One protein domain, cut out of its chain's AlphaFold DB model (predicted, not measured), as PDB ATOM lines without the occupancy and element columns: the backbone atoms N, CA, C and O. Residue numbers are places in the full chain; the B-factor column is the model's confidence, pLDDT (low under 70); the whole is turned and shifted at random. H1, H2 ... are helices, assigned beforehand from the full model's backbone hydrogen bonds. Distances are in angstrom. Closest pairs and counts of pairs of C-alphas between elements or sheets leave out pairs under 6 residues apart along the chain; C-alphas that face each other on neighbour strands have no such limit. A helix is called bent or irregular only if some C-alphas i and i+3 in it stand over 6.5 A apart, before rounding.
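AT A GLANCE: This is residues 4 to 176 of the 213 residues of an uncharacterized protein of Alloprevotella sp. E39 (UniProt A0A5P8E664). One long helix, H6, forms the spine, and H7 folds back along it as a helical hairpin. Short helices H1, H4 and H5 pack on H6 at separate places; bent H8 packs on H7 with one arm and on H2, of the small hairpin H2 and H3, with the other, while residues 105 to 119 stick out. The printed part has 173 residues with eight named helices, H1 to H8 in order, and no named strand: all helix. It is only just compact, close to loose, with a radius of gyration of the C-alphas of 18.5 A and spans of 66 by 33 by 27 A.

HOW THE PARTS SIT: Start at H1, residues 4 to 9: it touches residues 96 to 100 of H6, residues 71 to 105, closest C-alphas Val 6 and Ser 100, 5.6 A. Next, H2, residues 16 to 23, and H3, residues 29 to 36, form a hairpin, closest C-alphas Gln 23 and Asn 29, 5.3 A. H4, residues 40 to 44, touches residues 86 to 94 of H6, closest C-alphas Ala 44 and Lys 87, 4.6 A. H5, residues 50 to 60, touches residues 76 to 80 of H6 at a steep tilt of 54 degrees, closest C-alphas Val 52 and Leu 76, 7.1 A. H6, the hub, and H7, residues 124 to 141, form a hairpin at a shallow tilt of 17 degrees, closest C-alphas Ala 88 and Ala 136, 4.8 A. H8, residues 152 to 170, was assigned as one helix by its hydrogen bonds but is bent, C-alphas 159 and 162 being 7.0 A apart. Its arm H8a, residues 152 to 159, touches H2, closest C-alphas Ala 18 and Cys 156, 4.6 A; H8b, residues 162 to 170, touches residues 130 to 137 of H7, closest C-alphas Ala 133 and Cys 168, 5.9 A. Every O i to N i+4 pair is within hydrogen-bond range in H1 to H7, against 2 of 4 in H8a and 4 of 5 in H8b.

IN THESE COORDINATES: Find C-alpha 71 at (57.453, -14.240, -40.723); from there H6 runs 50.6 A to C-alpha 105 at (14.667, 5.959, -58.613). H7 spans 25.4 A, and H8b ends at C-alpha 170, (37.004, 15.529, -54.638).

THE WHOLE: The C-alphas of Arg 64 and His 111 are the farthest apart, 66.5 A. The printed part has no cut, and the link H6 to H7 is long. Low confidence, pLDDT under 70, covers residues 24 to 27, 66, 105 to 122 and 175 to 176.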
ATOM      1  N   ASN A   4      24.391   7.609 -63.586       79.38
ATOM      2  CA  ASN A   4      25.650   7.510 -64.326       79.38
ATOM      3  C   ASN A   4      26.603   8.660 -63.980       79.38
ATOM      4  O   ASN A   4      27.803   8.441 -63.846       79.38
ATOM      5  N   GLU A   5      26.083   9.871 -63.766       76.81
ATOM      6  CA  GLU A   5      26.898  10.999 -63.301       76.81
ATOM      7  C   GLU A   5      27.481  10.743 -61.905       76.81
ATOM      8  O   GLU A   5      28.641  11.079 -61.676       76.81
ATOM      9  N   VAL A   6      26.742  10.078 -61.002       80.19
ATOM     10  CA  VAL A   6      27.278   9.660 -59.691       80.19
ATOM     11  C   VAL A   6      28.474   8.733 -59.865       80.19
ATOM     12  O   VAL A   6      29.507   8.956 -59.244       80.19
ATOM     13  N   LEU A   7      28.350   7.709 -60.713       84.94
ATOM     14  CA  LEU A   7      29.404   6.711 -60.929       84.94
ATOM     15  C   LEU A   7      30.612   7.283 -61.683       84.94
ATOM     16  O   LEU A   7      31.738   6.846 -61.458       84.94
ATOM     17  N   ASN A   8      30.399   8.287 -62.534       78.31
ATOM     18  CA  ASN A   8      31.484   9.019 -63.183       78.31
ATOM     19  C   ASN A   8      32.216   9.938 -62.195       78.31
ATOM     20  O   ASN A   8      33.439  10.073 -62.257       78.31
ATOM     21  N   TYR A   9      31.481  10.575 -61.281       81.44
ATOM     22  CA  TYR A   9      32.058  11.493 -60.302       81.44
ATOM     23  C   TYR A   9      32.728  10.759 -59.126       81.44
ATOM     24  O   TYR A   9      33.785  11.182 -58.648       81.44
ATOM     25  N   TYR A  10      32.146   9.634 -58.702       87.19
ATOM     26  CA  TYR A  10      32.642   8.721 -57.674       87.19
ATOM     27  C   TYR A  10      32.759   7.298 -58.252       87.19
ATOM     28  O   TYR A  10      31.823   6.505 -58.139       87.19
ATOM     29  N   PRO A  11      33.890   6.951 -58.886       88.31
ATOM     30  CA  PRO A  11      34.066   5.632 -59.477       88.31
ATOM     31  C   PRO A  11      34.170   4.547 -58.404       88.31
ATOM     32  O   PRO A  11      34.797   4.740 -57.364       88.31
ATOM     33  N   LEU A  12      33.601   3.372 -58.677       92.75
ATOM     34  CA  LEU A  12      33.735   2.218 -57.788       92.75
ATOM     35  C   LEU A  12      35.193   1.742 -57.719       92.75
ATOM     36  O   LEU A  12      35.907   1.690 -58.726       92.75
ATOM     37  N   ILE A  13      35.621   1.344 -56.524       94.31
ATOM     38  CA  ILE A  13      36.940   0.767 -56.283       94.31
ATOM     39  C   ILE A  13      36.966  -0.663 -56.823       94.31
ATOM     40  O   ILE A  13      36.248  -1.541 -56.340       94.31
ATOM     41  N   LYS A  14      37.830  -0.901 -57.814       89.00
ATOM     42  CA  LYS A  14      38.045  -2.219 -58.426       89.00
ATOM     43  C   LYS A  14      38.981  -3.058 -57.556       89.00
ATOM     44  O   LYS A  14      40.200  -2.931 -57.645       89.00
ATOM     45  N   MET A  15      38.409  -3.908 -56.705       89.25
ATOM     46  CA  MET A  15      39.164  -4.745 -55.763       89.25
ATOM     47  C   MET A  15      39.740  -6.025 -56.390       89.25
ATOM     48  O   MET A  15      40.637  -6.627 -55.807       89.25
ATOM     49  N   ASP A  16      39.291  -6.426 -57.582       85.00
ATOM     50  CA  ASP A  16      39.613  -7.739 -58.171       85.00
ATOM     51  C   ASP A  16      41.116  -7.954 -58.370       85.00
ATOM     52  O   ASP A  16      41.660  -8.994 -58.016       85.00
ATOM     53  N   LYS A  17      41.827  -6.933 -58.853       79.94
ATOM     54  CA  LYS A  17      43.285  -7.000 -59.023       79.94
ATOM     55  C   LYS A  17      44.028  -7.142 -57.686       79.94
ATOM     56  O   LYS A  17      45.074  -7.780 -57.639       79.94
ATOM     57  N   ALA A  18      43.487  -6.578 -56.603       85.88
ATOM     58  CA  ALA A  18      44.074  -6.719 -55.275       85.88
ATOM     59  C   ALA A  18      43.867  -8.149 -54.761       85.88
ATOM     60  O   ALA A  18      44.791  -8.732 -54.207       85.88
ATOM     61  N   LEU A  19      42.698  -8.743 -55.025       84.88
ATOM     62  CA  LEU A  19      42.414 -10.146 -54.718       84.88
ATOM     63  C   LEU A  19      43.325 -11.107 -55.495       84.88
ATOM     64  O   LEU A  19      43.871 -12.025 -54.894       84.88
ATOM     65  N   VAL A  20      43.556 -10.860 -56.790       82.94
ATOM     66  CA  VAL A  20      44.488 -11.659 -57.609       82.94
ATOM     67  C   VAL A  20      45.899 -11.633 -57.027       82.94
ATOM     68  O   VAL A  20      46.546 -12.671 -56.941       82.94
ATOM     69  N   TYR A  21      46.378 -10.471 -56.574       80.38
ATOM     70  CA  TYR A  21      47.678 -10.416 -55.909       80.38
ATOM     71  C   TYR A  21      47.696 -11.235 -54.614       80.38
ATOM     72  O   TYR A  21      48.636 -11.993 -54.388       80.38
ATOM     73  N   LEU A  22      46.658 -11.109 -53.781       81.06
ATOM     74  CA  LEU A  22      46.564 -11.887 -52.548       81.06
ATOM     75  C   LEU A  22      46.579 -13.393 -52.835       81.06
ATOM     76  O   LEU A  22      47.176 -14.128 -52.066       81.06
ATOM     77  N   GLN A  23      46.021 -13.851 -53.956       80.94
ATOM     78  CA  GLN A  23      46.040 -15.264 -54.350       80.94
ATOM     79  C   GLN A  23      47.461 -15.794 -54.583       80.94
ATOM     80  O   GLN A  23      47.744 -16.960 -54.330       80.94
ATOM     81  N   GLY A  24      48.377 -14.929 -55.029       66.88
ATOM     82  CA  GLY A  24      49.791 -15.261 -55.204       66.88
ATOM     83  C   GLY A  24      50.566 -15.425 -53.891       66.88
ATOM     84  O   GLY A  24      51.757 -15.727 -53.928       66.88
ATOM     85  N   LEU A  25      49.922 -15.219 -52.737       69.62
ATOM     86  CA  LEU A  25      50.538 -15.301 -51.419       69.62
ATOM     87  C   LEU A  25      50.095 -16.566 -50.679       69.62
ATOM     88  O   LEU A  25      48.907 -16.861 -50.532       69.62
ATOM     89  N   THR A  26      51.063 -17.296 -50.131       65.31
ATOM     90  CA  THR A  26      50.799 -18.506 -49.345       65.31
ATOM     91  C   THR A  26      49.893 -18.197 -48.147       65.31
ATOM     92  O   THR A  26      50.206 -17.331 -47.331       65.31
ATOM     93  N   GLY A  27      48.773 -18.920 -48.024       66.12
ATOM     94  CA  GLY A  27      47.809 -18.763 -46.924       66.12
ATOM     95  C   GLY A  27      46.664 -17.775 -47.181       66.12
ATOM     96  O   GLY A  27      45.877 -17.519 -46.273       66.12
ATOM     97  N   PHE A  28      46.543 -17.237 -48.399       73.62
ATOM     98  CA  PHE A  28      45.487 -16.286 -48.770       73.62
ATOM     99  C   PHE A  28      44.419 -16.871 -49.707       73.62
ATOM    100  O   PHE A  28      43.416 -16.205 -49.944       73.62
ATOM    101  N   ASN A  29      44.582 -18.103 -50.201       77.50
ATOM    102  CA  ASN A  29      43.645 -18.725 -51.148       77.50
ATOM    103  C   ASN A  29      42.208 -18.765 -50.610       77.50
ATOM    104  O   ASN A  29      41.308 -18.231 -51.249       77.50
ATOM    105  N   ASP A  30      42.006 -19.264 -49.388       74.88
ATOM    106  CA  ASP A  30      40.677 -19.317 -48.763       74.88
ATOM    107  C   ASP A  30      40.059 -17.923 -48.583       74.88
ATOM    108  O   ASP A  30      38.843 -17.736 -48.685       74.88
ATOM    109  N   LEU A  31      40.903 -16.917 -48.323       75.12
ATOM    110  CA  LEU A  31      40.467 -15.533 -48.187       75.12
ATOM    111  C   LEU A  31      40.012 -14.962 -49.535       75.12
ATOM    112  O   LEU A  31      38.962 -14.325 -49.608       75.12
ATOM    113  N   VAL A  32      40.794 -15.189 -50.588       81.81
ATOM    114  CA  VAL A  32      40.497 -14.724 -51.946       81.81
ATOM    115  C   VAL A  32      39.252 -15.406 -52.496       81.81
ATOM    116  O   VAL A  32      38.368 -14.729 -53.024       81.81
ATOM    117  N   ASP A  33      39.122 -16.715 -52.301       80.19
ATOM    118  CA  ASP A  33      37.939 -17.482 -52.690       80.19
ATOM    119  C   ASP A  33      36.681 -16.990 -51.971       80.19
ATOM    120  O   ASP A  33      35.610 -16.900 -52.574       80.19
ATOM    121  N   SER A  34      36.811 -16.616 -50.696       78.50
ATOM    122  CA  SER A  34      35.712 -16.026 -49.932       78.50
ATOM    123  C   SER A  34      35.330 -14.645 -50.473       78.50
ATOM    124  O   SER A  34      34.164 -14.398 -50.765       78.50
ATOM    125  N   PHE A  35      36.296 -13.738 -50.651       80.94
ATOM    126  CA  PHE A  35      36.030 -12.361 -51.089       80.94
ATOM    127  C   PHE A  35      35.546 -12.255 -52.542       80.94
ATOM    128  O   PHE A  35      34.721 -11.390 -52.852       80.94
ATOM    129  N   SER A  36      36.048 -13.107 -53.437       82.31
ATOM    130  CA  SER A  36      35.698 -13.091 -54.864       82.31
ATOM    131  C   SER A  36      34.224 -13.423 -55.110       82.31
ATOM    132  O   SER A  36      33.611 -12.840 -56.001       82.31
ATOM    133  N   LYS A  37      33.627 -14.276 -54.271       85.75
ATOM    134  CA  LYS A  37      32.217 -14.697 -54.362       85.75
ATOM    135  C   LYS A  37      31.241 -13.763 -53.635       85.75
ATOM    136  O   LYS A  37      30.031 -13.945 -53.735       85.75
ATOM    137  N   MET A  38      31.750 -12.782 -52.890       88.94
ATOM    138  CA  MET A  38      30.942 -11.871 -52.078       88.94
ATOM    139  C   MET A  38      30.608 -10.575 -52.820       88.94
ATOM    140  O   MET A  38      31.457  -9.996 -53.493       88.94
ATOM    141  N   ASN A  39      29.388 -10.074 -52.631       89.44
ATOM    142  CA  ASN A  39      29.033  -8.701 -52.995       89.44
ATOM    143  C   ASN A  39      29.606  -7.685 -51.986       89.44
ATOM    144  O   ASN A  39      30.070  -8.054 -50.906       89.44
ATOM    145  N   ASP A  40      29.555  -6.389 -52.304       87.12
ATOM    146  CA  ASP A  40      30.175  -5.356 -51.456       87.12
ATOM    147  C   ASP A  40      29.560  -5.256 -50.048       87.12
ATOM    148  O   ASP A  40      30.275  -4.935 -49.100       87.12
ATOM    149  N   LYS A  41      28.287  -5.631 -49.865       90.12
ATOM    150  CA  LYS A  41      27.675  -5.731 -48.531       90.12
ATOM    151  C   LYS A  41      28.282  -6.872 -47.722       90.12
ATOM    152  O   LYS A  41      28.738  -6.669 -46.602       90.12
ATOM    153  N   GLN A  42      28.357  -8.061 -48.313       92.75
ATOM    154  CA  GLN A  42      28.978  -9.230 -47.687       92.75
ATOM    155  C   GLN A  42      30.461  -8.982 -47.374       92.75
ATOM    156  O   GLN A  42      30.933  -9.363 -46.305       92.75
ATOM    157  N   ARG A  43      31.188  -8.298 -48.268       90.19
ATOM    158  CA  ARG A  43      32.585  -7.901 -48.045       90.19
ATOM    159  C   ARG A  43      32.711  -6.902 -46.899       90.19
ATOM    160  O   ARG A  43      33.584  -7.073 -46.059       90.19
ATOM    161  N   ALA A  44      31.855  -5.885 -46.830       89.56
ATOM    162  CA  ALA A  44      31.857  -4.904 -45.743       89.56
ATOM    163  C   ALA A  44      31.609  -5.544 -44.364       89.56
ATOM    164  O   ALA A  44      32.286  -5.199 -43.390       89.56
ATOM    165  N   ASP A  45      30.713  -6.529 -44.307       91.38
ATOM    166  CA  ASP A  45      30.348  -7.263 -43.090       91.38
ATOM    167  C   ASP A  45      31.260  -8.472 -42.805       91.38
ATOM    168  O   ASP A  45      31.050  -9.207 -41.835       91.38
ATOM    169  N   PHE A  46      32.302  -8.681 -43.618       89.38
ATOM    170  CA  PHE A  46      33.160  -9.859 -43.539       89.38
ATOM    171  C   PHE A  46      33.795 -10.020 -42.151       89.38
ATOM    172  O   PHE A  46      34.444  -9.107 -41.619       89.38
ATOM    173  N   LYS A  47      33.631 -11.207 -41.566       87.44
ATOM    174  CA  LYS A  47      34.272 -11.603 -40.309       87.44
ATOM    175  C   LYS A  47      35.572 -12.334 -40.613       87.44
ATOM    176  O   LYS A  47      35.644 -13.086 -41.578       87.44
ATOM    177  N   TYR A  48      36.585 -12.130 -39.774       84.50
ATOM    178  CA  TYR A  48      37.832 -12.873 -39.906       84.50
ATOM    179  C   TYR A  48      37.561 -14.384 -39.863       84.50
ATOM    180  O   TYR A  48      36.809 -14.827 -38.991       84.50
ATOM    181  N   PRO A  49      38.189 -15.177 -40.748       80.69
ATOM    182  CA  PRO A  49      38.165 -16.627 -40.641       80.69
ATOM    183  C   PRO A  49      38.632 -17.100 -39.256       80.69
ATOM    184  O   PRO A  49      39.410 -16.410 -38.582       80.69
ATOM    185  N   SER A  50      38.187 -18.288 -38.840       83.12
ATOM    186  CA  SER A  50      38.555 -18.878 -37.543       83.12
ATOM    187  C   SER A  50      40.069 -18.947 -37.370       83.12
ATOM    188  O   SER A  50      40.579 -18.459 -36.367       83.12
ATOM    189  N   TYR A  51      40.799 -19.411 -38.389       78.81
ATOM    190  CA  TYR A  51      42.258 -19.506 -38.338       78.81
ATOM    191  C   TYR A  51      42.927 -18.143 -38.099       78.81
ATOM    192  O   TYR A  51      43.869 -18.055 -37.314       78.81
ATOM    193  N   VAL A  52      42.432 -17.054 -38.705       83.25
ATOM    194  CA  VAL A  52      42.959 -15.695 -38.469       83.25
ATOM    195  C   VAL A  52      42.694 -15.287 -37.022       83.25
ATOM    196  O   VAL A  52      43.600 -14.819 -36.336       83.25
ATOM    197  N   SER A  53      41.474 -15.520 -36.538       85.00
ATOM    198  CA  SER A  53      41.052 -15.176 -35.176       85.00
ATOM    199  C   SER A  53      41.839 -15.950 -34.111       85.00
ATOM    200  O   SER A  53      42.336 -15.366 -33.148       85.00
ATOM    201  N   GLU A  54      42.028 -17.254 -34.304       84.31
ATOM    202  CA  GLU A  54      42.839 -18.114 -33.442       84.31
ATOM    203  C   GLU A  54      44.304 -17.680 -33.426       84.31
ATOM    204  O   GLU A  54      44.932 -17.618 -32.369       84.31
ATOM    205  N   THR A  55      44.852 -17.331 -34.591       80.12
ATOM    206  CA  THR A  55      46.237 -16.870 -34.715       80.12
ATOM    207  C   THR A  55      46.431 -15.515 -34.024       80.12
ATOM    208  O   THR A  55      47.414 -15.317 -33.308       80.12
ATOM    209  N   MET A  56      45.461 -14.601 -34.131       84.38
ATOM    210  CA  MET A  56      45.453 -13.349 -33.365       84.38
ATOM    211  C   MET A  56      45.403 -13.596 -31.851       84.38
ATOM    212  O   MET A  56      46.056 -12.877 -31.095       84.38
ATOM    213  N   ASN A  57      44.662 -14.607 -31.392       85.81
ATOM    214  CA  ASN A  57      44.611 -14.963 -29.974       85.81
ATOM    215  C   ASN A  57      45.942 -15.548 -29.484       85.81
ATOM    216  O   ASN A  57      46.420 -15.132 -28.431       85.81
ATOM    217  N   LYS A  58      46.592 -16.414 -30.275       81.88
ATOM    218  CA  LYS A  58      47.940 -16.942 -29.984       81.88
ATOM    219  C   LYS A  58      48.989 -15.831 -29.881       81.88
ATOM    220  O   LYS A  58      49.869 -15.872 -29.023       81.88
ATOM    221  N   PHE A  59      48.873 -14.800 -30.720       79.81
ATOM    222  CA  PHE A  59      49.707 -13.604 -30.604       79.81
ATOM    223  C   PHE A  59      49.473 -12.870 -29.277       79.81
ATOM    224  O   PHE A  59      50.424 -12.564 -28.561       79.81
ATOM    225  N   LYS A  60      48.206 -12.612 -28.927       82.31
ATOM    226  CA  LYS A  60      47.842 -11.929 -27.675       82.31
ATOM    227  C   LYS A  60      48.262 -12.713 -26.430       82.31
ATOM    228  O   LYS A  60      48.593 -12.094 -25.427       82.31
ATOM    229  N   SER A  61      48.282 -14.043 -26.500       82.25
ATOM    230  CA  SER A  61      48.728 -14.911 -25.406       82.25
ATOM    231  C   SER A  61      50.253 -15.032 -25.288       82.25
ATOM    232  O   SER A  61      50.729 -15.766 -24.428       82.25
ATOM    233  N   GLY A  62      51.033 -14.352 -26.139       77.56
ATOM    234  CA  GLY A  62      52.496 -14.332 -26.050       77.56
ATOM    235  C   GLY A  62      53.208 -15.560 -26.632       77.56
ATOM    236  O   GLY A  62      54.353 -15.820 -26.262       77.56
ATOM    237  N   ASP A  63      52.577 -16.316 -27.543       78.69
ATOM    238  CA  ASP A  63      53.240 -17.434 -28.234       78.69
ATOM    239  C   ASP A  63      54.453 -16.918 -29.037       78.69
ATOM    240  O   ASP A  63      54.329 -16.082 -29.941       78.69
ATOM    241  N   ARG A  64      55.647 -17.434 -28.708       73.19
ATOM    242  CA  ARG A  64      56.940 -17.002 -29.271       73.19
ATOM    243  C   ARG A  64      57.011 -17.128 -30.797       73.19
ATOM    244  O   ARG A  64      57.761 -16.375 -31.418       73.19
ATOM    245  N   ARG A  65      56.225 -18.028 -31.405       70.81
ATOM    246  CA  ARG A  65      56.157 -18.210 -32.869       70.81
ATOM    247  C   ARG A  65      55.578 -17.003 -33.598       70.81
ATOM    248  O   ARG A  65      55.890 -16.808 -34.765       70.81
ATOM    249  N   TYR A  66      54.783 -16.185 -32.910       69.69
ATOM    250  CA  TYR A  66      54.126 -15.004 -33.470       69.69
ATOM    251  C   TYR A  66      54.783 -13.698 -33.018       69.69
ATOM    252  O   TYR A  66      54.153 -12.646 -33.050       69.69
ATOM    253  N   ASN A  67      56.052 -13.721 -32.597       79.56
ATOM    254  CA  ASN A  67      56.744 -12.486 -32.233       79.56
ATOM    255  C   ASN A  67      56.704 -11.465 -33.396       79.56
ATOM    256  O   ASN A  67      56.665 -11.850 -34.564       79.56
ATOM    257  N   LYS A  68      56.755 -10.159 -33.097       79.25
ATOM    258  CA  LYS A  68      56.595  -9.083 -34.103       79.25
ATOM    259  C   LYS A  68      57.632  -9.075 -35.239       79.25
ATOM    260  O   LYS A  68      57.421  -8.415 -36.251       79.25
ATOM    261  N   ASN A  69      58.748  -9.772 -35.062       80.69
ATOM    262  CA  ASN A  69      59.820  -9.920 -36.043       80.69
ATOM    263  C   ASN A  69      59.749 -11.259 -36.802       80.69
ATOM    264  O   ASN A  69      60.592 -11.500 -37.659       80.69
ATOM    265  N   SER A  70      58.781 -12.128 -36.497       83.38
ATOM    266  CA  SER A  70      58.597 -13.417 -37.169       83.38
ATOM    267  C   SER A  70      57.874 -13.272 -38.510       83.38
ATOM    268  O   SER A  70      56.999 -12.415 -38.675       83.38
ATOM    269  N   ASP A  71      58.170 -14.173 -39.446       84.50
ATOM    270  CA  ASP A  71      57.453 -14.240 -40.723       84.50
ATOM    271  C   ASP A  71      55.984 -14.642 -40.533       84.50
ATOM    272  O   ASP A  71      55.108 -14.140 -41.236       84.50
ATOM    273  N   TYR A  72      55.678 -15.444 -39.507       82.62
ATOM    274  CA  TYR A  72      54.301 -15.753 -39.115       82.62
ATOM    275  C   TYR A  72      53.511 -14.498 -38.725       82.62
ATOM    276  O   TYR A  72      52.367 -14.333 -39.152       82.62
ATOM    277  N   TYR A  73      54.115 -13.585 -37.957       84.12
ATOM    278  CA  TYR A  73      53.483 -12.308 -37.622       84.12
ATOM    279  C   TYR A  73      53.305 -11.421 -38.852       84.12
ATOM    280  O   TYR A  73      52.234 -10.843 -39.027       84.12
ATOM    281  N   ARG A  74      54.315 -11.336 -39.727       87.75
ATOM    282  CA  ARG A  74      54.218 -10.560 -40.974       87.75
ATOM    283  C   ARG A  74      53.105 -11.077 -41.880       87.75
ATOM    284  O   ARG A  74      52.336 -10.271 -42.400       87.75
ATOM    285  N   ASN A  75      52.970 -12.395 -42.020       85.69
ATOM    286  CA  ASN A  75      51.886 -13.020 -42.777       85.69
ATOM    287  C   ASN A  75      50.521 -12.697 -42.160       85.69
ATOM    288  O   ASN A  75      49.658 -12.149 -42.844       85.69
ATOM    289  N   LEU A  76      50.345 -12.936 -40.855       84.81
ATOM    290  CA  LEU A  76      49.095 -12.625 -40.154       84.81
ATOM    291  C   LEU A  76      48.724 -11.142 -40.276       84.81
ATOM    292  O   LEU A  76      47.587 -10.805 -40.599       84.81
ATOM    293  N   ASN A  77      49.677 -10.247 -40.024       87.88
ATOM    294  CA  ASN A  77      49.446  -8.812 -40.084       87.88
ATOM    295  C   ASN A  77      49.151  -8.349 -41.518       87.88
ATOM    296  O   ASN A  77      48.315  -7.465 -41.706       87.88
ATOM    297  N   THR A  78      49.745  -8.982 -42.534       89.44
ATOM    298  CA  THR A  78      49.390  -8.748 -43.943       89.44
ATOM    299  C   THR A  78      47.947  -9.168 -44.225       89.44
ATOM    300  O   THR A  78      47.196  -8.365 -44.772       89.44
ATOM    301  N   ILE A  79      47.528 -10.365 -43.794       87.00
ATOM    302  CA  ILE A  79      46.145 -10.860 -43.944       87.00
ATOM    303  C   ILE A  79      45.154  -9.882 -43.310       87.00
ATOM    304  O   ILE A  79      44.222  -9.408 -43.958       87.00
ATOM    305  N   VAL A  80      45.385  -9.528 -42.046       88.19
ATOM    306  CA  VAL A  80      44.530  -8.608 -41.289       88.19
ATOM    307  C   VAL A  80      44.475  -7.234 -41.964       88.19
ATOM    308  O   VAL A  80      43.400  -6.646 -42.093       88.19
ATOM    309  N   THR A  81      45.616  -6.720 -42.430       91.25
ATOM    310  CA  THR A  81      45.687  -5.425 -43.122       91.25
ATOM    311  C   THR A  81      44.913  -5.460 -44.438       91.25
ATOM    312  O   THR A  81      44.096  -4.573 -44.682       91.25
ATOM    313  N   ALA A  82      45.109  -6.499 -45.254       90.44
ATOM    314  CA  ALA A  82      44.416  -6.680 -46.524       90.44
ATOM    315  C   ALA A  82      42.896  -6.722 -46.331       90.44
ATOM    316  O   ALA A  82      42.174  -5.964 -46.977       90.44
ATOM    317  N   ILE A  83      42.415  -7.525 -45.376       89.75
ATOM    318  CA  ILE A  83      40.989  -7.620 -45.044       89.75
ATOM    319  C   ILE A  83      40.432  -6.248 -44.670       89.75
ATOM    320  O   ILE A  83      39.418  -5.830 -45.218       89.75
ATOM    321  N   ASN A  84      41.096  -5.508 -43.780       92.50
ATOM    322  CA  ASN A  84      40.601  -4.200 -43.350       92.50
ATOM    323  C   ASN A  84      40.554  -3.169 -44.485       92.50
ATOM    324  O   ASN A  84      39.604  -2.387 -44.552       92.50
ATOM    325  N   ILE A  85      41.541  -3.175 -45.387       93.75
ATOM    326  CA  ILE A  85      41.544  -2.302 -46.567       93.75
ATOM    327  C   ILE A  85      40.384  -2.664 -47.500       93.75
ATOM    328  O   ILE A  85      39.625  -1.779 -47.898       93.75
ATOM    329  N   LEU A  86      40.201  -3.951 -47.812       92.38
ATOM    330  CA  LEU A  86      39.132  -4.421 -48.697       92.38
ATOM    331  C   LEU A  86      37.742  -4.138 -48.111       92.38
ATOM    332  O   LEU A  86      36.870  -3.645 -48.819       92.38
ATOM    333  N   LYS A  87      37.550  -4.346 -46.803       94.38
ATOM    334  CA  LYS A  87      36.313  -3.983 -46.093       94.38
ATOM    335  C   LYS A  87      36.006  -2.490 -46.196       94.38
ATOM    336  O   LYS A  87      34.867  -2.106 -46.449       94.38
ATOM    337  N   ALA A  88      37.012  -1.634 -46.009       95.88
ATOM    338  CA  ALA A  88      36.831  -0.190 -46.120       95.88
ATOM    339  C   ALA A  88      36.510   0.245 -47.562       95.88
ATOM    340  O   ALA A  88      35.644   1.095 -47.765       95.88
ATOM    341  N   CYS A  89      37.138  -0.381 -48.563       95.62
ATOM    342  CA  CYS A  89      36.819  -0.151 -49.975       95.62
ATOM    343  C   CYS A  89      35.392  -0.607 -50.324       95.62
ATOM    344  O   CYS A  89      34.673   0.115 -51.008       95.62
ATOM    345  N   ALA A  90      34.949  -1.755 -49.806       95.31
ATOM    346  CA  ALA A  90      33.585  -2.245 -49.989       95.31
ATOM    347  C   ALA A  90      32.542  -1.306 -49.352       95.31
ATOM    348  O   ALA A  90      31.538  -0.976 -49.979       95.31
ATOM    349  N   ASN A  91      32.814  -0.789 -48.148       96.62
ATOM    350  CA  ASN A  91      31.978   0.233 -47.507       96.62
ATOM    351  C   ASN A  91      31.879   1.522 -48.335       96.62
ATOM    352  O   ASN A  91      30.802   2.114 -48.443       96.62
ATOM    353  N   LEU A  92      32.988   1.955 -48.940       96.94
ATOM    354  CA  LEU A  92      32.996   3.096 -49.852       96.94
ATOM    355  C   LEU A  92      32.141   2.827 -51.096       96.94
ATOM    356  O   LEU A  92      31.286   3.649 -51.425       96.94
ATOM    357  N   ASN A  93      32.305   1.670 -51.739       96.31
ATOM    358  CA  ASN A  93      31.479   1.286 -52.882       96.31
ATOM    359  C   ASN A  93      29.990   1.259 -52.524       96.31
ATOM    360  O   ASN A  93      29.179   1.801 -53.270       96.31
ATOM    361  N   MET A  94      29.618   0.708 -51.365       95.75
ATOM    362  CA  MET A  94      28.226   0.711 -50.910       95.75
ATOM    363  C   MET A  94      27.656   2.123 -50.746       95.75
ATOM    364  O   MET A  94      26.514   2.368 -51.133       95.75
ATOM    365  N   ALA A  95      28.436   3.067 -50.210       93.31
ATOM    366  CA  ALA A  95      28.000   4.458 -50.094       93.31
ATOM    367  C   ALA A  95      27.749   5.097 -51.474       93.31
ATOM    368  O   ALA A  95      26.755   5.801 -51.654       93.31
ATOM    369  N   ILE A  96      28.610   4.805 -52.455       92.38
ATOM    370  CA  ILE A  96      28.478   5.278 -53.842       92.38
ATOM    371  C   ILE A  96      27.248   4.661 -54.520       92.38
ATOM    372  O   ILE A  96      26.452   5.380 -55.123       92.38
ATOM    373  N   ILE A  97      27.069   3.343 -54.399       91.75
ATOM    374  CA  ILE A  97      25.938   2.606 -54.980       91.75
ATOM    375  C   ILE A  97      24.619   3.117 -54.398       91.75
ATOM    376  O   ILE A  97      23.711   3.443 -55.154       91.75
ATOM    377  N   SER A  98      24.543   3.292 -53.075       90.31
ATOM    378  CA  SER A  98      23.361   3.837 -52.399       90.31
ATOM    379  C   SER A  98      22.970   5.220 -52.935       90.31
ATOM    380  O   SER A  98      21.792   5.467 -53.200       90.31
ATOM    381  N   MET A  99      23.949   6.106 -53.160       88.19
ATOM    382  CA  MET A  99      23.698   7.402 -53.791       88.19
ATOM    383  C   MET A  99      23.222   7.224 -55.238       88.19
ATOM    384  O   MET A  99      22.228   7.823 -55.634       88.19
ATOM    385  N   SER A 100      23.895   6.379 -56.021       86.69
ATOM    386  CA  SER A 100      23.555   6.127 -57.424       86.69
ATOM    387  C   SER A 100      22.123   5.603 -57.591       86.69
ATOM    388  O   SER A 100      21.367   6.145 -58.398       86.69
ATOM    389  N   ASP A 101      21.705   4.629 -56.780       85.94
ATOM    390  CA  ASP A 101      20.362   4.039 -56.824       85.94
ATOM    391  C   ASP A 101      19.269   5.042 -56.413       85.94
ATOM    392  O   ASP A 101      18.186   5.078 -57.009       85.94
ATOM    393  N   LYS A 102      19.569   5.956 -55.480       81.94
ATOM    394  CA  LYS A 102      18.682   7.084 -55.148       81.94
ATOM    395  C   LYS A 102      18.443   8.007 -56.351       81.94
ATOM    396  O   LYS A 102      17.345   8.534 -56.500       81.94
ATOM    397  N   TYR A 103      19.437   8.196 -57.221       73.62
ATOM    398  CA  TYR A 103      19.293   8.982 -58.456       73.62
ATOM    399  C   TYR A 103      18.775   8.171 -59.660       73.62
ATOM    400  O   TYR A 103      18.380   8.780 -60.648       73.62
ATOM    401  N   LYS A 104      18.723   6.830 -59.597       72.56
ATOM    402  CA  LYS A 104      17.966   6.002 -60.566       72.56
ATOM    403  C   LYS A 104      16.462   6.079 -60.322       72.56
ATOM    404  O   LYS A 104      15.679   6.184 -61.255       72.56
ATOM    405  N   THR A 105      16.072   5.998 -59.054       60.31
ATOM    406  CA  THR A 105      14.667   5.959 -58.613       60.31
ATOM    407  C   THR A 105      13.988   7.324 -58.688       60.31
ATOM    408  O   THR A 105      12.784   7.418 -58.911       60.31
ATOM    409  N   LYS A 106      14.765   8.400 -58.549       59.84
ATOM    410  CA  LYS A 106      14.309   9.768 -58.764       59.84
ATOM    411  C   LYS A 106      14.544  10.163 -60.222       59.84
ATOM    412  O   LYS A 106      15.603  10.690 -60.549       59.84
ATOM    413  N   ASN A 107      13.560   9.933 -61.087       49.06
ATOM    414  CA  ASN A 107      13.544  10.412 -62.474       49.06
ATOM    415  C   ASN A 107      13.418  11.959 -62.490       49.06
ATOM    416  O   ASN A 107      12.358  12.515 -62.758       49.06
ATOM    417  N   ILE A 108      14.463  12.667 -62.045       50.22
ATOM    418  CA  ILE A 108      14.444  14.120 -61.829       50.22
ATOM    419  C   ILE A 108      14.680  14.814 -63.164       50.22
ATOM    420  O   ILE A 108      15.752  14.699 -63.759       50.22
ATOM    421  N   SER A 109      13.662  15.555 -63.595       43.19
ATOM    422  CA  SER A 109      13.700  16.442 -64.749       43.19
ATOM    423  C   SER A 109      14.844  17.461 -64.641       43.19
ATOM    424  O   SER A 109      15.208  17.938 -63.565       43.19
ATOM    425  N   TYR A 110      15.410  17.787 -65.801       40.66
ATOM    426  CA  TYR A 110      16.649  18.532 -66.055       40.66
ATOM    427  C   TYR A 110      16.793  19.934 -65.415       40.66
ATOM    428  O   TYR A 110      17.826  20.576 -65.593       40.66
ATOM    429  N   HIS A 111      15.823  20.434 -64.644       35.56
ATOM    430  CA  HIS A 111      15.821  21.826 -64.176       35.56
ATOM    431  C   HIS A 111      16.625  22.115 -62.897       35.56
ATOM    432  O   HIS A 111      16.834  23.279 -62.567       35.56
ATOM    433  N   TYR A 112      17.141  21.098 -62.203       39.69
ATOM    434  CA  TYR A 112      17.839  21.272 -60.915       39.69
ATOM    435  C   TYR A 112      19.379  21.287 -61.004       39.69
ATOM    436  O   TYR A 112      20.061  21.142 -59.990       39.69
ATOM    437  N   LEU A 113      19.950  21.418 -62.206       42.03
ATOM    438  CA  LEU A 113      21.391  21.229 -62.441       42.03
ATOM    439  C   LEU A 113      22.263  22.468 -62.165       42.03
ATOM    440  O   LEU A 113      23.458  22.305 -61.948       42.03
ATOM    441  N   TYR A 114      21.695  23.678 -62.099       36.69
ATOM    442  CA  TYR A 114      22.487  24.915 -61.960       36.69
ATOM    443  C   TYR A 114      22.493  25.553 -60.560       36.69
ATOM    444  O   TYR A 114      23.378  26.351 -60.265       36.69
ATOM    445  N   ALA A 115      21.563  25.186 -59.669       33.34
ATOM    446  CA  ALA A 115      21.437  25.827 -58.351       33.34
ATOM    447  C   ALA A 115      22.198  25.114 -57.214       33.34
ATOM    448  O   ALA A 115      22.298  25.644 -56.111       33.34
ATOM    449  N   GLN A 116      22.748  23.917 -57.445       40.31
ATOM    450  CA  GLN A 116      23.344  23.092 -56.381       40.31
ATOM    451  C   GLN A 116      24.879  23.096 -56.366       40.31
ATOM    452  O   GLN A 116      25.507  22.215 -55.780       40.31
ATOM    453  N   SER A 117      25.488  24.120 -56.964       36.25
ATOM    454  CA  SER A 117      26.934  24.363 -56.962       36.25
ATOM    455  C   SER A 117      27.506  24.770 -55.593       36.25
ATOM    456  O   SER A 117      28.723  24.823 -55.458       36.25
ATOM    457  N   PHE A 118      26.683  24.970 -54.550       35.78
ATOM    458  CA  PHE A 118      27.168  25.414 -53.229       35.78
ATOM    459  C   PHE A 118      26.666  24.634 -51.995       35.78
ATOM    460  O   PHE A 118      27.146  24.894 -50.896       35.78
ATOM    461  N   SER A 119      25.785  23.628 -52.125       41.25
ATOM    462  CA  SER A 119      25.252  22.880 -50.957       41.25
ATOM    463  C   SER A 119      25.739  21.424 -50.832       41.25
ATOM    464  O   SER A 119      25.213  20.657 -50.017       41.25
ATOM    465  N   SER A 120      26.747  21.011 -51.610       47.91
ATOM    466  CA  SER A 120      27.221  19.614 -51.670       47.91
ATOM    467  C   SER A 120      27.716  19.052 -50.325       47.91
ATOM    468  O   SER A 120      27.743  17.837 -50.141       47.91
ATOM    469  N   TYR A 121      28.022  19.916 -49.351       42.97
ATOM    470  CA  TYR A 121      28.469  19.549 -48.004       42.97
ATOM    471  C   TYR A 121      27.348  19.169 -47.018       42.97
ATOM    472  O   TYR A 121      27.655  18.609 -45.970       42.97
ATOM    473  N   ALA A 122      26.074  19.424 -47.340       49.53
ATOM    474  CA  ALA A 122      24.931  19.107 -46.469       49.53
ATOM    475  C   ALA A 122      24.132  17.866 -46.912       49.53
ATOM    476  O   ALA A 122      23.192  17.457 -46.237       49.53
ATOM    477  N   ASN A 123      24.483  17.246 -48.045       73.00
ATOM    478  CA  ASN A 123      23.833  16.015 -48.490       73.00
ATOM    479  C   ASN A 123      24.412  14.818 -47.720       73.00
ATOM    480  O   ASN A 123      25.594  14.495 -47.857       73.00
ATOM    481  N   GLU A 124      23.575  14.148 -46.926       80.75
ATOM    482  CA  GLU A 124      23.969  13.000 -46.101       80.75
ATOM    483  C   GLU A 124      24.658  11.884 -46.896       80.75
ATOM    484  O   GLU A 124      25.594  11.264 -46.391       80.75
ATOM    485  N   ASP A 125      24.257  11.654 -48.151       82.56
ATOM    486  CA  ASP A 125      24.864  10.625 -48.998       82.56
ATOM    487  C   ASP A 125      26.288  11.023 -49.424       82.56
ATOM    488  O   ASP A 125      27.208  10.206 -49.376       82.56
ATOM    489  N   VAL A 126      26.509  12.307 -49.732       83.50
ATOM    490  CA  VAL A 126      27.844  12.853 -50.039       83.50
ATOM    491  C   VAL A 126      28.748  12.791 -48.807       83.50
ATOM    492  O   VAL A 126      29.914  12.401 -48.901       83.50
ATOM    493  N   LEU A 127      28.208  13.107 -47.624       85.88
ATOM    494  CA  LEU A 127      28.926  12.972 -46.356       85.88
ATOM    495  C   LEU A 127      29.262  11.510 -46.034       85.88
ATOM    496  O   LEU A 127      30.351  11.241 -45.521       85.88
ATOM    497  N   ARG A 128      28.372  10.562 -46.354       89.06
ATOM    498  CA  ARG A 128      28.620   9.121 -46.199       89.06
ATOM    499  C   ARG A 128      29.779   8.668 -47.085       89.06
ATOM    500  O   ARG A 128      30.689   8.010 -46.582       89.06
ATOM    501  N   ILE A 129      29.802   9.091 -48.351       89.81
ATOM    502  CA  ILE A 129      30.916   8.818 -49.275       89.81
ATOM    503  C   ILE A 129      32.215   9.438 -48.746       89.81
ATOM    504  O   ILE A 129      33.229   8.746 -48.664       89.81
ATOM    505  N   LYS A 130      32.198  10.708 -48.312       90.06
ATOM    506  CA  LYS A 130      33.378  11.380 -47.739       90.06
ATOM    507  C   LYS A 130      33.942  10.618 -46.537       90.06
ATOM    508  O   LYS A 130      35.147  10.375 -46.482       90.06
ATOM    509  N   LYS A 131      33.088  10.233 -45.583       92.19
ATOM    510  CA  LYS A 131      33.493   9.474 -44.387       92.19
ATOM    511  C   LYS A 131      34.090   8.117 -44.761       92.19
ATOM    512  O   LYS A 131      35.166   7.780 -44.273       92.19
ATOM    513  N   ALA A 132      33.445   7.378 -45.664       95.75
ATOM    514  CA  ALA A 132      33.941   6.082 -46.121       95.75
ATOM    515  C   ALA A 132      35.277   6.197 -46.879       95.75
ATOM    516  O   ALA A 132      36.174   5.382 -46.676       95.75
ATOM    517  N   ALA A 133      35.454   7.244 -47.692       94.31
ATOM    518  CA  ALA A 133      36.705   7.500 -48.404       94.31
ATOM    519  C   ALA A 133      37.857   7.831 -47.442       94.31
ATOM    520  O   ALA A 133      38.960   7.307 -47.596       94.31
ATOM    521  N   ILE A 134      37.600   8.653 -46.416       91.56
ATOM    522  CA  ILE A 134      38.581   8.950 -45.361       91.56
ATOM    523  C   ILE A 134      38.967   7.676 -44.605       91.56
ATOM    524  O   ILE A 134      40.153   7.453 -44.377       91.56
ATOM    525  N   GLU A 135      38.000   6.828 -44.254       95.38
ATOM    526  CA  GLU A 135      38.278   5.559 -43.577       95.38
ATOM    527  C   GLU A 135      39.147   4.638 -44.445       95.38
ATOM    528  O   GLU A 135      40.179   4.152 -43.983       95.38
ATOM    529  N   ALA A 136      38.802   4.458 -45.725       95.62
ATOM    530  CA  ALA A 136      39.607   3.668 -46.657       95.62
ATOM    531  C   ALA A 136      41.038   4.217 -46.792       95.62
ATOM    532  O   ALA A 136      42.005   3.456 -46.708       95.62
ATOM    533  N   LYS A 137      41.191   5.543 -46.906       94.00
ATOM    534  CA  LYS A 137      42.496   6.218 -46.923       94.00
ATOM    535  C   LYS A 137      43.290   5.946 -45.646       94.00
ATOM    536  O   LYS A 137      44.478   5.647 -45.717       94.00
ATOM    537  N   ASN A 138      42.651   6.035 -44.483       92.88
ATOM    538  CA  ASN A 138      43.311   5.795 -43.203       92.88
ATOM    539  C   ASN A 138      43.797   4.345 -43.099       92.88
ATOM    540  O   ASN A 138      44.929   4.117 -42.684       92.88
ATOM    541  N   ARG A 139      43.006   3.362 -43.548       93.56
ATOM    542  CA  ARG A 139      43.445   1.956 -43.599       93.56
ATOM    543  C   ARG A 139      44.631   1.745 -44.534       93.56
ATOM    544  O   ARG A 139      45.553   1.025 -44.168       93.56
ATOM    545  N   ILE A 140      44.627   2.406 -45.691       92.19
ATOM    546  CA  ILE A 140      45.751   2.395 -46.635       92.19
ATOM    547  C   ILE A 140      46.999   3.023 -46.015       92.19
ATOM    548  O   ILE A 140      48.080   2.482 -46.181       92.19
ATOM    549  N   ASN A 141      46.871   4.137 -45.294       88.88
ATOM    550  CA  ASN A 141      48.023   4.865 -44.762       88.88
ATOM    551  C   ASN A 141      48.592   4.244 -43.480       88.88
ATOM    552  O   ASN A 141      49.779   4.398 -43.223       88.88
ATOM    553  N   CYS A 142      47.777   3.554 -42.681       86.00
ATOM    554  CA  CYS A 142      48.193   2.990 -41.393       86.00
ATOM    555  C   CYS A 142      48.944   1.650 -41.494       86.00
ATOM    556  O   CYS A 142      49.320   1.098 -40.457       86.00
ATOM    557  N   PHE A 143      49.156   1.096 -42.691       86.81
ATOM    558  CA  PHE A 143      49.955  -0.124 -42.815       86.81
ATOM    559  C   PHE A 143      51.431   0.138 -42.477       86.81
ATOM    560  O   PHE A 143      51.945   1.247 -42.615       86.81
ATOM    561  N   SER A 144      52.139  -0.906 -42.050       84.19
ATOM    562  CA  SER A 144      53.569  -0.826 -41.757       84.19
ATOM    563  C   SER A 144      54.338  -1.814 -42.616       84.19
ATOM    564  O   SER A 144      54.239  -3.016 -42.384       84.19
ATOM    565  N   LYS A 145      55.176  -1.304 -43.533       86.44
ATOM    566  CA  LYS A 145      56.077  -2.130 -44.359       86.44
ATOM    567  C   LYS A 145      56.911  -3.110 -43.532       86.44
ATOM    568  O   LYS A 145      57.168  -4.222 -43.968       86.44
ATOM    569  N   LYS A 146      57.320  -2.706 -42.322       87.94
ATOM    570  CA  LYS A 146      58.118  -3.531 -41.399       87.94
ATOM    571  C   LYS A 146      57.390  -4.813 -40.975       87.94
ATOM    572  O   LYS A 146      58.028  -5.836 -40.723       87.94
ATOM    573  N   TYR A 147      56.068  -4.728 -40.854       87.19
ATOM    574  CA  TYR A 147      55.209  -5.779 -40.319       87.19
ATOM    575  C   TYR A 147      54.315  -6.406 -41.390       87.19
ATOM    576  O   TYR A 147      53.405  -7.156 -41.057       87.19
ATOM    577  N   THR A 148      54.544  -6.110 -42.664       89.31
ATOM    578  CA  THR A 148      53.885  -6.785 -43.783       89.31
ATOM    579  C   THR A 148      54.918  -7.535 -44.603       89.31
ATOM    580  O   THR A 148      56.115  -7.265 -44.515       89.31
ATOM    581  N   ILE A 149      54.461  -8.489 -45.402       88.88
ATOM    582  CA  ILE A 149      55.329  -9.151 -46.372       88.88
ATOM    583  C   ILE A 149      55.815  -8.151 -47.432       88.88
ATOM    584  O   ILE A 149      55.162  -7.137 -47.709       88.88
ATOM    585  N   GLN A 150      56.955  -8.457 -48.040       87.38
ATOM    586  CA  GLN A 150      57.499  -7.679 -49.149       87.38
ATOM    587  C   GLN A 150      56.540  -7.692 -50.354       87.38
ATOM    588  O   GLN A 150      55.870  -8.689 -50.605       87.38
ATOM    589  N   GLY A 151      56.449  -6.572 -51.078       84.19
ATOM    590  CA  GLY A 151      55.581  -6.426 -52.256       84.19
ATOM    591  C   GLY A 151      54.111  -6.124 -51.943       84.19
ATOM    592  O   GLY A 151      53.341  -5.781 -52.840       84.19
ATOM    593  N   PHE A 152      53.690  -6.207 -50.671       88.69
ATOM    594  CA  PHE A 152      52.291  -5.983 -50.296       88.69
ATOM    595  C   PHE A 152      51.782  -4.581 -50.660       88.69
ATOM    596  O   PHE A 152      50.651  -4.444 -51.136       88.69
ATOM    597  N   GLU A 153      52.601  -3.541 -50.480       87.81
ATOM    598  CA  GLU A 153      52.215  -2.192 -50.898       87.81
ATOM    599  C   GLU A 153      52.108  -2.108 -52.419       87.81
ATOM    600  O   GLU A 153      51.094  -1.652 -52.955       87.81
ATOM    601  N   GLU A 154      53.155  -2.559 -53.106       84.81
ATOM    602  CA  GLU A 154      53.328  -2.396 -54.540       84.81
ATOM    603  C   GLU A 154      52.225  -3.086 -55.337       84.81
ATOM    604  O   GLU A 154      51.818  -2.574 -56.382       84.81
ATOM    605  N   SER A 155      51.704  -4.198 -54.824       81.81
ATOM    606  CA  SER A 155      50.760  -5.030 -55.558       81.81
ATOM    607  C   SER A 155      49.331  -5.000 -55.005       81.81
ATOM    608  O   SER A 155      48.384  -4.918 -55.788       81.81
ATOM    609  N   CYS A 156      49.125  -4.999 -53.680       86.69
ATOM    610  CA  CYS A 156      47.774  -4.930 -53.104       86.69
ATOM    611  C   CYS A 156      47.319  -3.480 -52.916       86.69
ATOM    612  O   CYS A 156      46.269  -3.076 -53.420       86.69
ATOM    613  N   ILE A 157      48.100  -2.685 -52.179       89.81
ATOM    614  CA  ILE A 157      47.691  -1.333 -51.776       89.81
ATOM    615  C   ILE A 157      47.621  -0.413 -52.991       89.81
ATOM    616  O   ILE A 157      46.624   0.284 -53.178       89.81
ATOM    617  N   ASN A 158      48.634  -0.443 -53.859       89.25
ATOM    618  CA  ASN A 158      48.677   0.394 -55.057       89.25
ATOM    619  C   ASN A 158      47.495   0.162 -55.997       89.25
ATOM    620  O   ASN A 158      47.052   1.099 -56.659       89.25
ATOM    621  N   THR A 159      46.946  -1.049 -56.009       88.00
ATOM    622  CA  THR A 159      45.795  -1.397 -56.840       88.00
ATOM    623  C   THR A 159      44.531  -0.637 -56.440       88.00
ATOM    624  O   THR A 159      43.747  -0.250 -57.306       88.00
ATOM    625  N   VAL A 160      44.336  -0.376 -55.146       92.06
ATOM    626  CA  VAL A 160      43.138   0.312 -54.638       92.06
ATOM    627  C   VAL A 160      43.392   1.781 -54.293       92.06
ATOM    628  O   VAL A 160      42.468   2.594 -54.372       92.06
ATOM    629  N   LYS A 161      44.638   2.159 -53.963       92.25
ATOM    630  CA  LYS A 161      44.954   3.496 -53.435       92.25
ATOM    631  C   LYS A 161      44.564   4.621 -54.378       92.25
ATOM    632  O   LYS A 161      44.034   5.626 -53.923       92.25
ATOM    633  N   TYR A 162      44.785   4.452 -55.680       89.19
ATOM    634  CA  TYR A 162      44.532   5.518 -56.647       89.19
ATOM    635  C   TYR A 162      43.039   5.813 -56.785       89.19
ATOM    636  O   TYR A 162      42.661   6.978 -56.848       89.19
ATOM    637  N   GLY A 163      42.188   4.781 -56.745       90.25
ATOM    638  CA  GLY A 163      40.735   4.962 -56.738       90.25
ATOM    639  C   GLY A 163      40.259   5.685 -55.478       90.25
ATOM    640  O   GLY A 163      39.517   6.662 -55.563       90.25
ATOM    641  N   VAL A 164      40.754   5.268 -54.307       93.81
ATOM    642  CA  VAL A 164      40.414   5.910 -53.026       93.81
ATOM    643  C   VAL A 164      40.883   7.368 -53.000       93.81
ATOM    644  O   VAL A 164      40.116   8.259 -52.640       93.81
ATOM    645  N   TYR A 165      42.118   7.640 -53.425       91.25
ATOM    646  CA  TYR A 165      42.688   8.989 -53.421       91.25
ATOM    647  C   TYR A 165      41.994   9.909 -54.426       91.25
ATOM    648  O   TYR A 165      41.764  11.075 -54.110       91.25
ATOM    649  N   ALA A 166      41.595   9.398 -55.595       88.00
ATOM    650  CA  ALA A 166      40.816  10.163 -56.564       88.00
ATOM    651  C   ALA A 166      39.499  10.671 -55.955       88.00
ATOM    652  O   ALA A 166      39.149  11.834 -56.147       88.00
ATOM    653  N   ILE A 167      38.816   9.837 -55.162       88.00
ATOM    654  CA  ILE A 167      37.595  10.223 -54.442       88.00
ATOM    655  C   ILE A 167      37.915  11.195 -53.299       88.00
ATOM    656  O   ILE A 167      37.251  12.221 -53.172       88.00
ATOM    657  N   CYS A 168      38.947  10.935 -52.489       86.69
ATOM    658  CA  CYS A 168      39.377  11.851 -51.423       86.69
ATOM    659  C   CYS A 168      39.697  13.261 -51.947       86.69
ATOM    660  O   CYS A 168      39.311  14.249 -51.318       86.69
ATOM    661  N   ASN A 169      40.337  13.365 -53.114       83.38
ATOM    662  CA  ASN A 169      40.676  14.643 -53.738       83.38
ATOM    663  C   ASN A 169      39.426  15.467 -54.097       83.38
ATOM    664  O   ASN A 169      39.464  16.690 -53.997       83.38
ATOM    665  N   LYS A 170      38.289  14.827 -54.421       81.25
ATOM    666  CA  LYS A 170      37.004  15.529 -54.638       81.25
ATOM    667  C   LYS A 170      36.500  16.252 -53.387       81.25
ATOM    668  O   LYS A 170      35.703  17.176 -53.498       81.25
ATOM    669  N   PHE A 171      36.958  15.832 -52.209       80.06
ATOM    670  CA  PHE A 171      36.597  16.410 -50.917       80.06
ATOM    671  C   PHE A 171      37.698  17.286 -50.317       80.06
ATOM    672  O   PHE A 171      37.599  17.630 -49.138       80.06
ATOM    673  N   MET A 172      38.755  17.589 -51.085       76.06
ATOM    674  CA  MET A 172      39.949  18.299 -50.605       76.06
ATOM    675  C   MET A 172      40.566  17.642 -49.355       76.06
ATOM    676  O   MET A 172      41.131  18.304 -48.489       76.06
ATOM    677  N   VAL A 173      40.431  16.318 -49.232       72.44
ATOM    678  CA  VAL A 173      41.032  15.561 -48.132       72.44
ATOM    679  C   VAL A 173      42.513  15.378 -48.434       72.44
ATOM    680  O   VAL A 173      42.860  14.849 -49.484       72.44
ATOM    681  N   GLU A 174      43.386  15.749 -47.495       72.75
ATOM    682  CA  GLU A 174      44.834  15.553 -47.627       72.75
ATOM    683  C   GLU A 174      45.163  14.062 -47.850       72.75
ATOM    684  O   GLU A 174      44.844  13.207 -47.014       72.75
ATOM    685  N   THR A 175      45.782  13.741 -48.989       58.28
ATOM    686  CA  THR A 175      46.117  12.370 -49.426       58.28
ATOM    687  C   THR A 175      47.591  12.003 -49.234       58.28
ATOM    688  O   THR A 175      48.004  10.924 -49.653       58.28
ATOM    689  N   ARG A 176      48.384  12.853 -48.566       59.19
ATOM    690  CA  ARG A 176      49.812  12.599 -48.318       59.19
ATOM    691  C   ARG A 176      50.009  11.269 -47.579       59.19
ATOM    692  O   ARG A 176      49.339  10.989 -46.581       59.19
TER     693      ARG A 176